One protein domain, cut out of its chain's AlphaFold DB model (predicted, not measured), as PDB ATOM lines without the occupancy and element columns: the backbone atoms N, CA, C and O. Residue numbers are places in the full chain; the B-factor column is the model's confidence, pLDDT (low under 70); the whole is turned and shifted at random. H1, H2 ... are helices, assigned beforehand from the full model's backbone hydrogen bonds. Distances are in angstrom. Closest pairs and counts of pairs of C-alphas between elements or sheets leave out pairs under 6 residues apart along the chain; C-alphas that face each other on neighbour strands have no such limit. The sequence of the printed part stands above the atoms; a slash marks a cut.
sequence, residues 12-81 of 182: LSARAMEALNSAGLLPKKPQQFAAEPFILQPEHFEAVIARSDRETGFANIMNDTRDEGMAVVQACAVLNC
ATOM      1  N   LEU A  12     230.986 211.429 219.186       84.06
ATOM      2  CA  LEU A  12     232.041 210.756 218.419       84.06
ATOM      3  C   LEU A  12     233.361 211.537 218.454       84.06
ATOM      4  O   LEU A  12     234.440 210.966 218.594       84.06
ATOM      5  N   SER A  13     233.269 212.858 218.356       82.38
ATOM      6  CA  SER A  13     234.410 213.754 218.464       82.38
ATOM      7  C   SER A  13     235.060 213.716 219.849       82.38
ATOM      8  O   SER A  13     236.285 213.684 219.945       82.38
ATOM      9  N   ALA A  14     234.258 213.649 220.915       84.25
ATOM     10  CA  ALA A  14     234.760 213.514 222.277       84.25
ATOM     11  C   ALA A  14     235.553 212.207 222.450       84.25
ATOM     12  O   ALA A  14     236.662 212.237 222.983       84.25
ATOM     13  N   ARG A  15     235.041 211.089 221.913       85.19
ATOM     14  CA  ARG A  15     235.751 209.797 221.895       85.19
ATOM     15  C   ARG A  15     237.069 209.851 221.123       85.19
ATOM     16  O   ARG A  15     238.093 209.382 221.617       85.19
ATOM     17  N   ALA A  16     237.072 210.449 219.932       85.62
ATOM     18  CA  ALA A  16     238.288 210.605 219.134       85.62
ATOM     19  C   ALA A  16     239.362 211.408 219.896       85.62
ATOM     20  O   ALA A  16     240.525 211.004 219.972       85.62
ATOM     21  N   MET A  17     238.955 212.506 220.544       85.19
ATOM     22  CA  MET A  17     239.837 213.344 221.360       85.19
ATOM     23  C   MET A  17     240.346 212.637 222.617       85.19
ATOM     24  O   MET A  17     241.497 212.839 222.996       85.19
ATOM     25  N   GLU A  18     239.532 211.806 223.264       86.75
ATOM     26  CA  GLU A  18     239.953 211.027 224.429       86.75
ATOM     27  C   GLU A  18     241.133 210.106 224.093       86.75
ATOM     28  O   GLU A  18     242.136 210.112 224.811       86.75
ATOM     29  N   ALA A  19     241.074 209.411 222.951       84.25
ATOM     30  CA  ALA A  19     242.168 208.570 222.462       84.25
ATOM     31  C   ALA A  19     243.462 209.368 222.199       84.25
ATOM     32  O   ALA A  19     244.563 208.919 222.514       84.25
ATOM     33  N   LEU A  20     243.353 210.593 221.675       83.94
ATOM     34  CA  LEU A  20     244.513 211.470 221.485       83.94
ATOM     35  C   LEU A  20     245.055 212.023 222.813       83.94
ATOM     36  O   LEU A  20     246.262 212.238 222.956       83.94
ATOM     37  N   ASN A  21     244.179 212.278 223.790       86.38
ATOM     38  CA  ASN A  21     244.561 212.766 225.114       86.38
ATOM     39  C   ASN A  21     245.337 211.696 225.886       86.38
ATOM     40  O   ASN A  21     246.366 212.009 226.484       86.38
ATOM     41  N   SER A  22     244.871 210.442 225.841       85.25
ATOM     42  CA  SER A  22     245.541 209.305 226.480       85.25
ATOM     43  C   SER A  22     246.906 209.017 225.847       85.25
ATOM     44  O   SER A  22     247.862 208.718 226.561       85.25
ATOM     45  N   ALA A  23     247.043 209.226 224.534       84.94
ATOM     46  CA  ALA A  23     248.320 209.159 223.823       84.94
ATOM     47  C   ALA A  23     249.244 210.378 224.059       84.94
ATOM     48  O   ALA A  23     250.386 210.384 223.600       84.94
ATOM     49  N   GLY A  24     248.782 211.426 224.754       84.56
ATOM     50  CA  GLY A  24     249.556 212.650 224.993       84.56
ATOM     51  C   GLY A  24     249.765 213.522 223.747       84.56
ATOM     52  O   GLY A  24     250.661 214.365 223.732       84.56
ATOM     53  N   LEU A  25     248.949 213.326 222.707       82.56
ATOM     54  CA  LEU A  25     249.049 214.023 221.421       82.56
ATOM     55  C   LEU A  25     248.204 215.303 221.366       82.56
ATOM     56  O   LEU A  25     248.388 216.129 220.471       82.56
ATOM     57  N   LEU A  26     247.293 215.507 222.325       82.12
ATOM     58  CA  LEU A  26     246.505 216.736 222.387       82.12
ATOM     59  C   LEU A  26     247.287 217.909 223.000       82.12
ATOM     60  O   LEU A  26     247.858 217.788 224.089       82.12
ATOM     61  N   PRO A  27     247.251 219.096 222.366       81.12
ATOM     62  CA  PRO A  27     247.775 220.311 222.971       81.12
ATOM     63  C   PRO A  27     246.894 220.756 224.148       81.12
ATOM     64  O   PRO A  27     245.727 220.389 224.250       81.12
ATOM     65  N   LYS A  28     247.422 221.636 225.010       78.38
ATOM     66  CA  LYS A  28     246.703 222.154 226.197       78.38
ATOM     67  C   LYS A  28     245.340 222.785 225.882       78.38
ATOM     68  O   LYS A  28     244.461 222.775 226.735       78.38
ATOM     69  N   LYS A  29     245.199 223.380 224.694       79.12
ATOM     70  CA  LYS A  29     243.960 223.973 224.179       79.12
ATOM     71  C   LYS A  29     243.670 223.357 222.810       79.12
ATOM     72  O   LYS A  29     244.111 223.919 221.805       79.12
ATOM     73  N   PRO A  30     243.045 222.174 222.762       76.19
ATOM     74  CA  PRO A  30     242.733 221.536 221.499       76.19
ATOM     75  C   PRO A  30     241.640 222.338 220.792       76.19
ATOM     76  O   PRO A  30     240.630 222.691 221.393       76.19
ATOM     77  N   GLN A  31     241.872 222.658 219.522       73.38
ATOM     78  CA  GLN A  31     240.824 223.157 218.639       73.38
ATOM     79  C   GLN A  31     240.273 221.985 217.843       73.38
ATOM     80  O   GLN A  31     241.040 221.127 217.391       73.38
ATOM     81  N   GLN A  32     238.957 221.974 217.679       72.56
ATOM     82  CA  GLN A  32     238.272 220.997 216.863       72.56
ATOM     83  C   GLN A  32     237.537 221.689 215.723       72.56
ATOM     84  O   GLN A  32     236.883 222.711 215.914       72.56
ATOM     85  N   PHE A  33     237.652 221.097 214.540       75.00
ATOM     86  CA  PHE A  33     236.844 221.454 213.388       75.00
ATOM     87  C   PHE A  33     235.600 220.569 213.366       75.00
ATOM     88  O   PHE A  33     235.680 219.380 213.678       75.00
ATOM     89  N   ALA A  34     234.461 221.153 213.000       75.81
ATOM     90  CA  ALA A  34     233.260 220.382 212.725       75.81
ATOM     91  C   ALA A  34     233.525 219.508 211.492       75.81
ATOM     92  O   ALA A  34     233.759 220.027 210.400       75.81
ATOM     93  N   ALA A  35     233.543 218.195 211.690       77.94
ATOM     94  CA  ALA A  35     233.784 217.215 210.645       77.94
ATOM     95  C   ALA A  35     232.908 215.988 210.899       77.94
ATOM     96  O   ALA A  35     232.776 215.541 212.040       77.94
ATOM     97  N   GLU A  36     232.333 215.445 209.830       83.19
ATOM     98  CA  GLU A  36     231.557 214.209 209.871       83.19
ATOM     99  C   GLU A  36     232.325 213.101 209.140       83.19
ATOM    100  O   GLU A  36     232.696 213.277 207.976       83.19
ATOM    101  N   PRO A  37     232.608 211.967 209.804       87.75
ATOM    102  CA  PRO A  37     233.299 210.858 209.182       87.75
ATOM    103  C   PRO A  37     232.332 210.143 208.244       87.75
ATOM    104  O   PRO A  37     231.174 209.894 208.583       87.75
ATOM    105  N   PHE A  38     232.828 209.754 207.078       89.62
ATOM    106  CA  PHE A  38     232.089 208.928 206.135       89.62
ATOM    107  C   PHE A  38     232.933 207.723 205.728       89.62
ATOM    108  O   PHE A  38     234.160 207.724 205.834       89.62
ATOM    109  N   ILE A  39     232.259 206.670 205.279       92.56
ATOM    110  CA  ILE A  39     232.905 205.414 204.908       92.56
ATOM    111  C   ILE A  39     233.290 205.502 203.435       92.56
ATOM    112  O   ILE A  39     232.421 205.485 202.567       92.56
ATOM    113  N   LEU A  40     234.592 205.594 203.159       89.19
ATOM    114  CA  LEU A  40     235.111 205.548 201.791       89.19
ATOM    115  C   LEU A  40     235.342 204.104 201.312       89.19
ATOM    116  O   LEU A  40     235.107 203.802 200.147       89.19
ATOM    117  N   GLN A  41     235.790 203.222 202.211       91.50
ATOM    118  CA  GLN A  41     236.108 201.815 201.933       91.50
ATOM    119  C   GLN A  41     235.290 200.901 202.861       91.50
ATOM    120  O   GLN A  41     235.702 200.675 204.005       91.50
ATOM    121  N   PRO A  42     234.122 200.406 202.410       93.19
ATOM    122  CA  PRO A  42     233.226 199.598 203.235       93.19
ATOM    123  C   PRO A  42     233.884 198.343 203.805       93.19
ATOM    124  O   PRO A  42     233.744 198.076 204.992       93.19
ATOM    125  N   GLU A  43     234.680 197.628 203.011       94.12
ATOM    126  CA  GLU A  43     235.308 196.362 203.408       94.12
ATOM    127  C   GLU A  43     236.351 196.575 204.511       94.12
ATOM    128  O   GLU A  43     236.471 195.788 205.451       94.12
ATOM    129  N   HIS A  44     237.102 197.678 204.419       88.88
ATOM    130  CA  HIS A  44     238.050 198.062 205.458       88.88
ATOM    131  C   HIS A  44     237.318 198.448 206.746       88.88
ATOM    132  O   HIS A  44     237.703 198.016 207.832       88.88
ATOM    133  N   PHE A  45     236.236 199.224 206.629       92.31
ATOM    134  CA  PHE A  45     235.433 199.614 207.781       92.31
ATOM    135  C   PHE A  45     234.808 198.398 208.472       92.31
ATOM    136  O   PHE A  45     234.895 198.287 209.692       92.31
ATOM    137  N   GLU A  46     234.262 197.453 207.703       93.00
ATOM    138  CA  GLU A  46     233.750 196.173 208.200       93.00
ATOM    139  C   GLU A  46     234.823 195.380 208.954       93.00
ATOM    140  O   GLU A  46     234.577 194.899 210.061       93.00
ATOM    141  N   ALA A  47     236.044 195.300 208.418       90.19
ATOM    142  CA  ALA A  47     237.154 194.621 209.084       90.19
ATOM    143  C   ALA A  47     237.571 195.296 210.406       90.19
ATOM    144  O   ALA A  47     237.969 194.609 211.352       90.19
ATOM    145  N   VAL A  48     237.484 196.628 210.483       87.44
ATOM    146  CA  VAL A  48     237.775 197.404 211.699       87.44
ATOM    147  C   VAL A  48     236.690 197.185 212.753       87.44
ATOM    148  O   VAL A  48     237.014 196.854 213.898       87.44
ATOM    149  N   ILE A  49     235.410 197.299 212.385       93.00
ATOM    150  CA  ILE A  49     234.300 197.090 213.329       93.00
ATOM    151  C   ILE A  49     234.144 195.618 213.725       93.00
ATOM    152  O   ILE A  49     233.678 195.347 214.818       93.00
ATOM    153  N   ALA A  50     234.591 194.653 212.917       90.94
ATOM    154  CA  ALA A  50     234.614 193.244 213.321       90.94
ATOM    155  C   ALA A  50     235.540 192.988 214.527       90.94
ATOM    156  O   ALA A  50     235.366 192.009 215.251       90.94
ATOM    157  N   ARG A  51     236.535 193.859 214.746       86.44
ATOM    158  CA  ARG A  51     237.487 193.795 215.869       86.44
ATOM    159  C   ARG A  51     237.155 194.779 216.996       86.44
ATOM    160  O   ARG A  51     237.869 194.807 217.994       86.44
ATOM    161  N   SER A  52     236.137 195.618 216.816       86.69
ATOM    162  CA  SER A  52     235.796 196.729 217.711       86.69
ATOM    163  C   SER A  52     234.296 197.050 217.629       86.69
ATOM    164  O   SER A  52     233.485 196.152 217.435       86.69
ATOM    165  N   ASP A  53     233.898 198.308 217.812       90.00
ATOM    166  CA  ASP A  53     232.524 198.776 217.644       90.00
ATOM    167  C   ASP A  53     232.437 199.889 216.588       90.00
ATOM    168  O   ASP A  53     233.434 200.488 216.178       90.00
ATOM    169  N   ARG A  54     231.213 200.172 216.132       89.25
ATOM    170  CA  ARG A  54     230.957 201.150 215.066       89.25
ATOM    171  C   ARG A  54     231.404 202.566 215.436       89.25
ATOM    172  O   ARG A  54     231.885 203.287 214.563       89.25
ATOM    173  N   GLU A  55     231.263 202.973 216.696       87.81
ATOM    174  CA  GLU A  55     231.689 204.302 217.143       87.81
ATOM    175  C   GLU A  55     233.214 204.399 217.171       87.81
ATOM    176  O   GLU A  55     233.764 205.402 216.721       87.81
ATOM    177  N   THR A  56     233.897 203.340 217.613       86.44
ATOM    178  CA  THR A  56     235.363 203.234 217.530       86.44
ATOM    179  C   THR A  56     235.847 203.283 216.081       86.44
ATOM    180  O   THR A  56     236.794 204.007 215.778       86.44
ATOM    181  N   GLY A  57     235.166 202.599 215.155       89.56
ATOM    182  CA  GLY A  57     235.461 202.690 213.722       89.56
ATOM    183  C   GLY A  57     235.404 204.129 213.199       89.56
ATOM    184  O   GLY A  57     236.328 204.583 212.524       89.56
ATOM    185  N   PHE A  58     234.361 204.886 213.549       90.44
ATOM    186  CA  PHE A  58     234.243 206.294 213.156       90.44
ATOM    187  C   PHE A  58     235.251 207.213 213.855       90.44
ATOM    188  O   PHE A  58     235.793 208.115 213.218       90.44
ATOM    189  N   ALA A  59     235.533 206.988 215.140       88.06
ATOM    190  CA  ALA A  59     236.546 207.745 215.874       88.06
ATOM    191  C   ALA A  59     237.949 207.540 215.277       88.06
ATOM    192  O   ALA A  59     238.720 208.494 215.179       88.06
ATOM    193  N   ASN A  60     238.253 206.326 214.808       87.81
ATOM    194  CA  ASN A  60     239.497 206.030 214.100       87.81
ATOM    195  C   ASN A  60     239.597 206.812 212.788       87.81
ATOM    196  O   ASN A  60     240.622 207.440 212.558       87.81
ATOM    197  N   ILE A  61     238.527 206.856 211.982       89.31
ATOM    198  CA  ILE A  61     238.493 207.675 210.756       89.31
ATOM    199  C   ILE A  61     238.775 209.149 211.079       89.31
ATOM    200  O   ILE A  61     239.573 209.788 210.395       89.31
ATOM    201  N   MET A  62     238.151 209.699 212.126       87.19
ATOM    202  CA  MET A  62     238.385 211.094 212.520       87.19
ATOM    203  C   MET A  62     239.834 211.354 212.938       87.19
ATOM    204  O   MET A  62     240.383 212.399 212.601       87.19
ATOM    205  N   ASN A  63     240.436 210.443 213.703       86.75
ATOM    206  CA  ASN A  63     241.811 210.595 214.169       86.75
ATOM    207  C   ASN A  63     242.825 210.430 213.037       86.75
ATOM    208  O   ASN A  63     243.778 211.201 212.987       86.75
ATOM    209  N   ASP A  64     242.595 209.470 212.141       86.44
ATOM    210  CA  ASP A  64     243.452 209.207 210.983       86.44
ATOM    211  C   ASP A  64     243.467 210.413 210.038       86.44
ATOM    212  O   ASP A  64     244.525 210.938 209.736       86.44
ATOM    213  N   THR A  65     242.290 210.955 209.707       86.19
ATOM    214  CA  THR A  65     242.137 212.100 208.785       86.19
ATOM    215  C   THR A  65     242.478 213.467 209.389       86.19
ATOM    216  O   THR A  65     242.414 214.504 208.715       86.19
ATOM    217  N   ARG A  66     242.787 213.512 210.690       84.19
ATOM    218  CA  ARG A  66     242.978 214.762 211.430       84.19
ATOM    219  C   ARG A  66     244.167 215.556 210.903       84.19
ATOM    220  O   ARG A  66     244.080 216.784 210.806       84.19
ATOM    221  N   ASP A  67     245.267 214.877 210.597       83.75
ATOM    222  CA  ASP A  67     246.511 215.522 210.185       83.75
ATOM    223  C   ASP A  67     246.402 216.071 208.758       83.75
ATOM    224  O   ASP A  67     246.831 217.199 208.506       83.75
ATOM    225  N   GLU A  68     245.727 215.359 207.852       88.31
ATOM    226  CA  GLU A  68     245.386 215.830 206.508       88.31
ATOM    227  C   GLU A  68     244.459 217.040 206.580       88.31
ATOM    228  O   GLU A  68     244.723 218.065 205.946       88.31
ATOM    229  N   GLY A  69     243.402 216.963 207.396       87.19
ATOM    230  CA  GLY A  69     242.484 218.079 207.611       87.19
ATOM    231  C   GLY A  69     243.214 219.317 208.133       87.19
ATOM    232  O   GLY A  69     243.052 220.421 207.605       87.19
ATOM    233  N   MET A  70     244.093 219.142 209.124       85.81
ATOM    234  CA  MET A  70     244.932 220.225 209.637       85.81
ATOM    235  C   MET A  70     245.900 220.768 208.582       85.81
ATOM    236  O   MET A  70     246.070 221.987 208.506       85.81
ATOM    237  N   ALA A  71     246.519 219.912 207.770       89.19
ATOM    238  CA  ALA A  71     247.423 220.331 206.704       89.19
ATOM    239  C   ALA A  71     246.695 221.187 205.656       89.19
ATOM    240  O   ALA A  71     247.207 222.235 205.255       89.19
ATOM    241  N   VAL A  72     245.474 220.802 205.274       91.06
ATOM    242  CA  VAL A  72     244.625 221.576 204.357       91.06
ATOM    243  C   VAL A  72     244.253 222.925 204.967       91.06
ATOM    244  O   VAL A  72     244.442 223.955 204.324       91.06
ATOM    245  N   VAL A  73     243.804 222.959 206.226       89.56
ATOM    246  CA  VAL A  73     243.468 224.221 206.911       89.56
ATOM    247  C   VAL A  73     244.686 225.143 207.005       89.56
ATOM    248  O   VAL A  73     244.574 226.345 206.758       89.56
ATOM    249  N   GLN A  74     245.865 224.603 207.320       89.12
ATOM    250  CA  GLN A  74     247.110 225.372 207.347       89.12
ATOM    251  C   GLN A  74     247.473 225.914 205.963       89.12
ATOM    252  O   GLN A  74     247.858 227.079 205.853       89.12
ATOM    253  N   ALA A  75     247.313 225.111 204.908       91.00
ATOM    254  CA  ALA A  75     247.513 225.563 203.537       91.00
ATOM    255  C   ALA A  75     246.552 226.711 203.197       91.00
ATOM    256  O   ALA A  75     247.006 227.770 202.765       91.00
ATOM    257  N   CYS A  76     245.256 226.567 203.486       92.19
ATOM    258  CA  CYS A  76     244.265 227.630 203.307       92.19
ATOM    259  C   CYS A  76     244.628 228.902 204.087       92.19
ATOM    260  O   CYS A  76     244.506 230.002 203.554       92.19
ATOM    261  N   ALA A  77     245.130 228.775 205.318       91.62
ATOM    262  CA  ALA A  77     245.563 229.918 206.117       91.62
ATOM    263  C   ALA A  77     246.755 230.661 205.488       91.62
ATOM    264  O   ALA A  77     246.803 231.891 205.523       91.62
ATOM    265  N   VAL A  78     247.705 229.935 204.886       90.88
ATOM    266  CA  VAL A  78     248.806 230.547 204.126       90.88
ATOM    267  C   VAL A  78     248.270 231.229 202.870       90.88
ATOM    268  O   VAL A  78     248.603 232.384 202.638       90.88
ATOM    269  N   LEU A  79     247.411 230.561 202.096       90.00
ATOM    270  CA  LEU A  79     246.819 231.115 200.871       90.00
ATOM    271  C   LEU A  79     246.007 232.391 201.124       90.00
ATOM    272  O   LEU A  79     246.006 233.283 200.283       90.00
ATOM    273  N   ASN A  80     245.356 232.489 202.283       91.00
ATOM    274  CA  ASN A  80     244.556 233.644 202.683       91.00
ATOM    275  C   ASN A  80     245.383 234.791 203.305       91.00
ATOM    276  O   ASN A  80     244.822 235.781 203.771       91.00
ATOM    277  N   CYS A  81     246.713 234.668 203.380       91.06
ATOM    278  CA  CYS A  81     247.558 235.762 203.851       91.06
ATOM    279  C   CYS A  81     247.488 236.949 202.881       91.06
ATOM    280  O   CYS A  81     247.621 236.782 201.674       91.06
TER     281      CYS A  81
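AT A GLANCE: This is residues 12 to 81 of the 182 residues of an uncharacterized protein of Rhizobium oryzihabitans (UniProt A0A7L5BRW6). What shape? H1 and H2 pack crosswise on H3; H4 runs outward, residues 74 to 81 sticking out. How compact? It is all helix, only just loose: 70 printed residues, four named helices, radius of gyration of the C-alphas 13.7 A, spans 45 by 27 by 16 A.

HOW THE PARTS SIT: Where is the longest helix? H4, residues 66 to 79, meets H3, residues 54 to 64, only through their link. What touches H3? H1, residues 12 to 22, touches it at a steep tilt of 62 degrees, C-alphas 16 and 59 closest, 4.7 A. H2, residues 42 to 49, touches it, C-alphas 49 and 57 closest, 5.7 A. Every helix O i to N i+4 pair is within hydrogen-bond range.

IN THESE COORDINATES: Where does H1 begin? C-alpha 12 is at (232.041, 210.756, 218.419). Where does H4 end? C-alpha 79 is at (246.819, 231.115, 200.871), 19.8 A from C-alpha 66.

THE WHOLE: Any long link? Residues 23 to 41 form one. Any cut? The printed part has no cut and no residue under pLDDT 70.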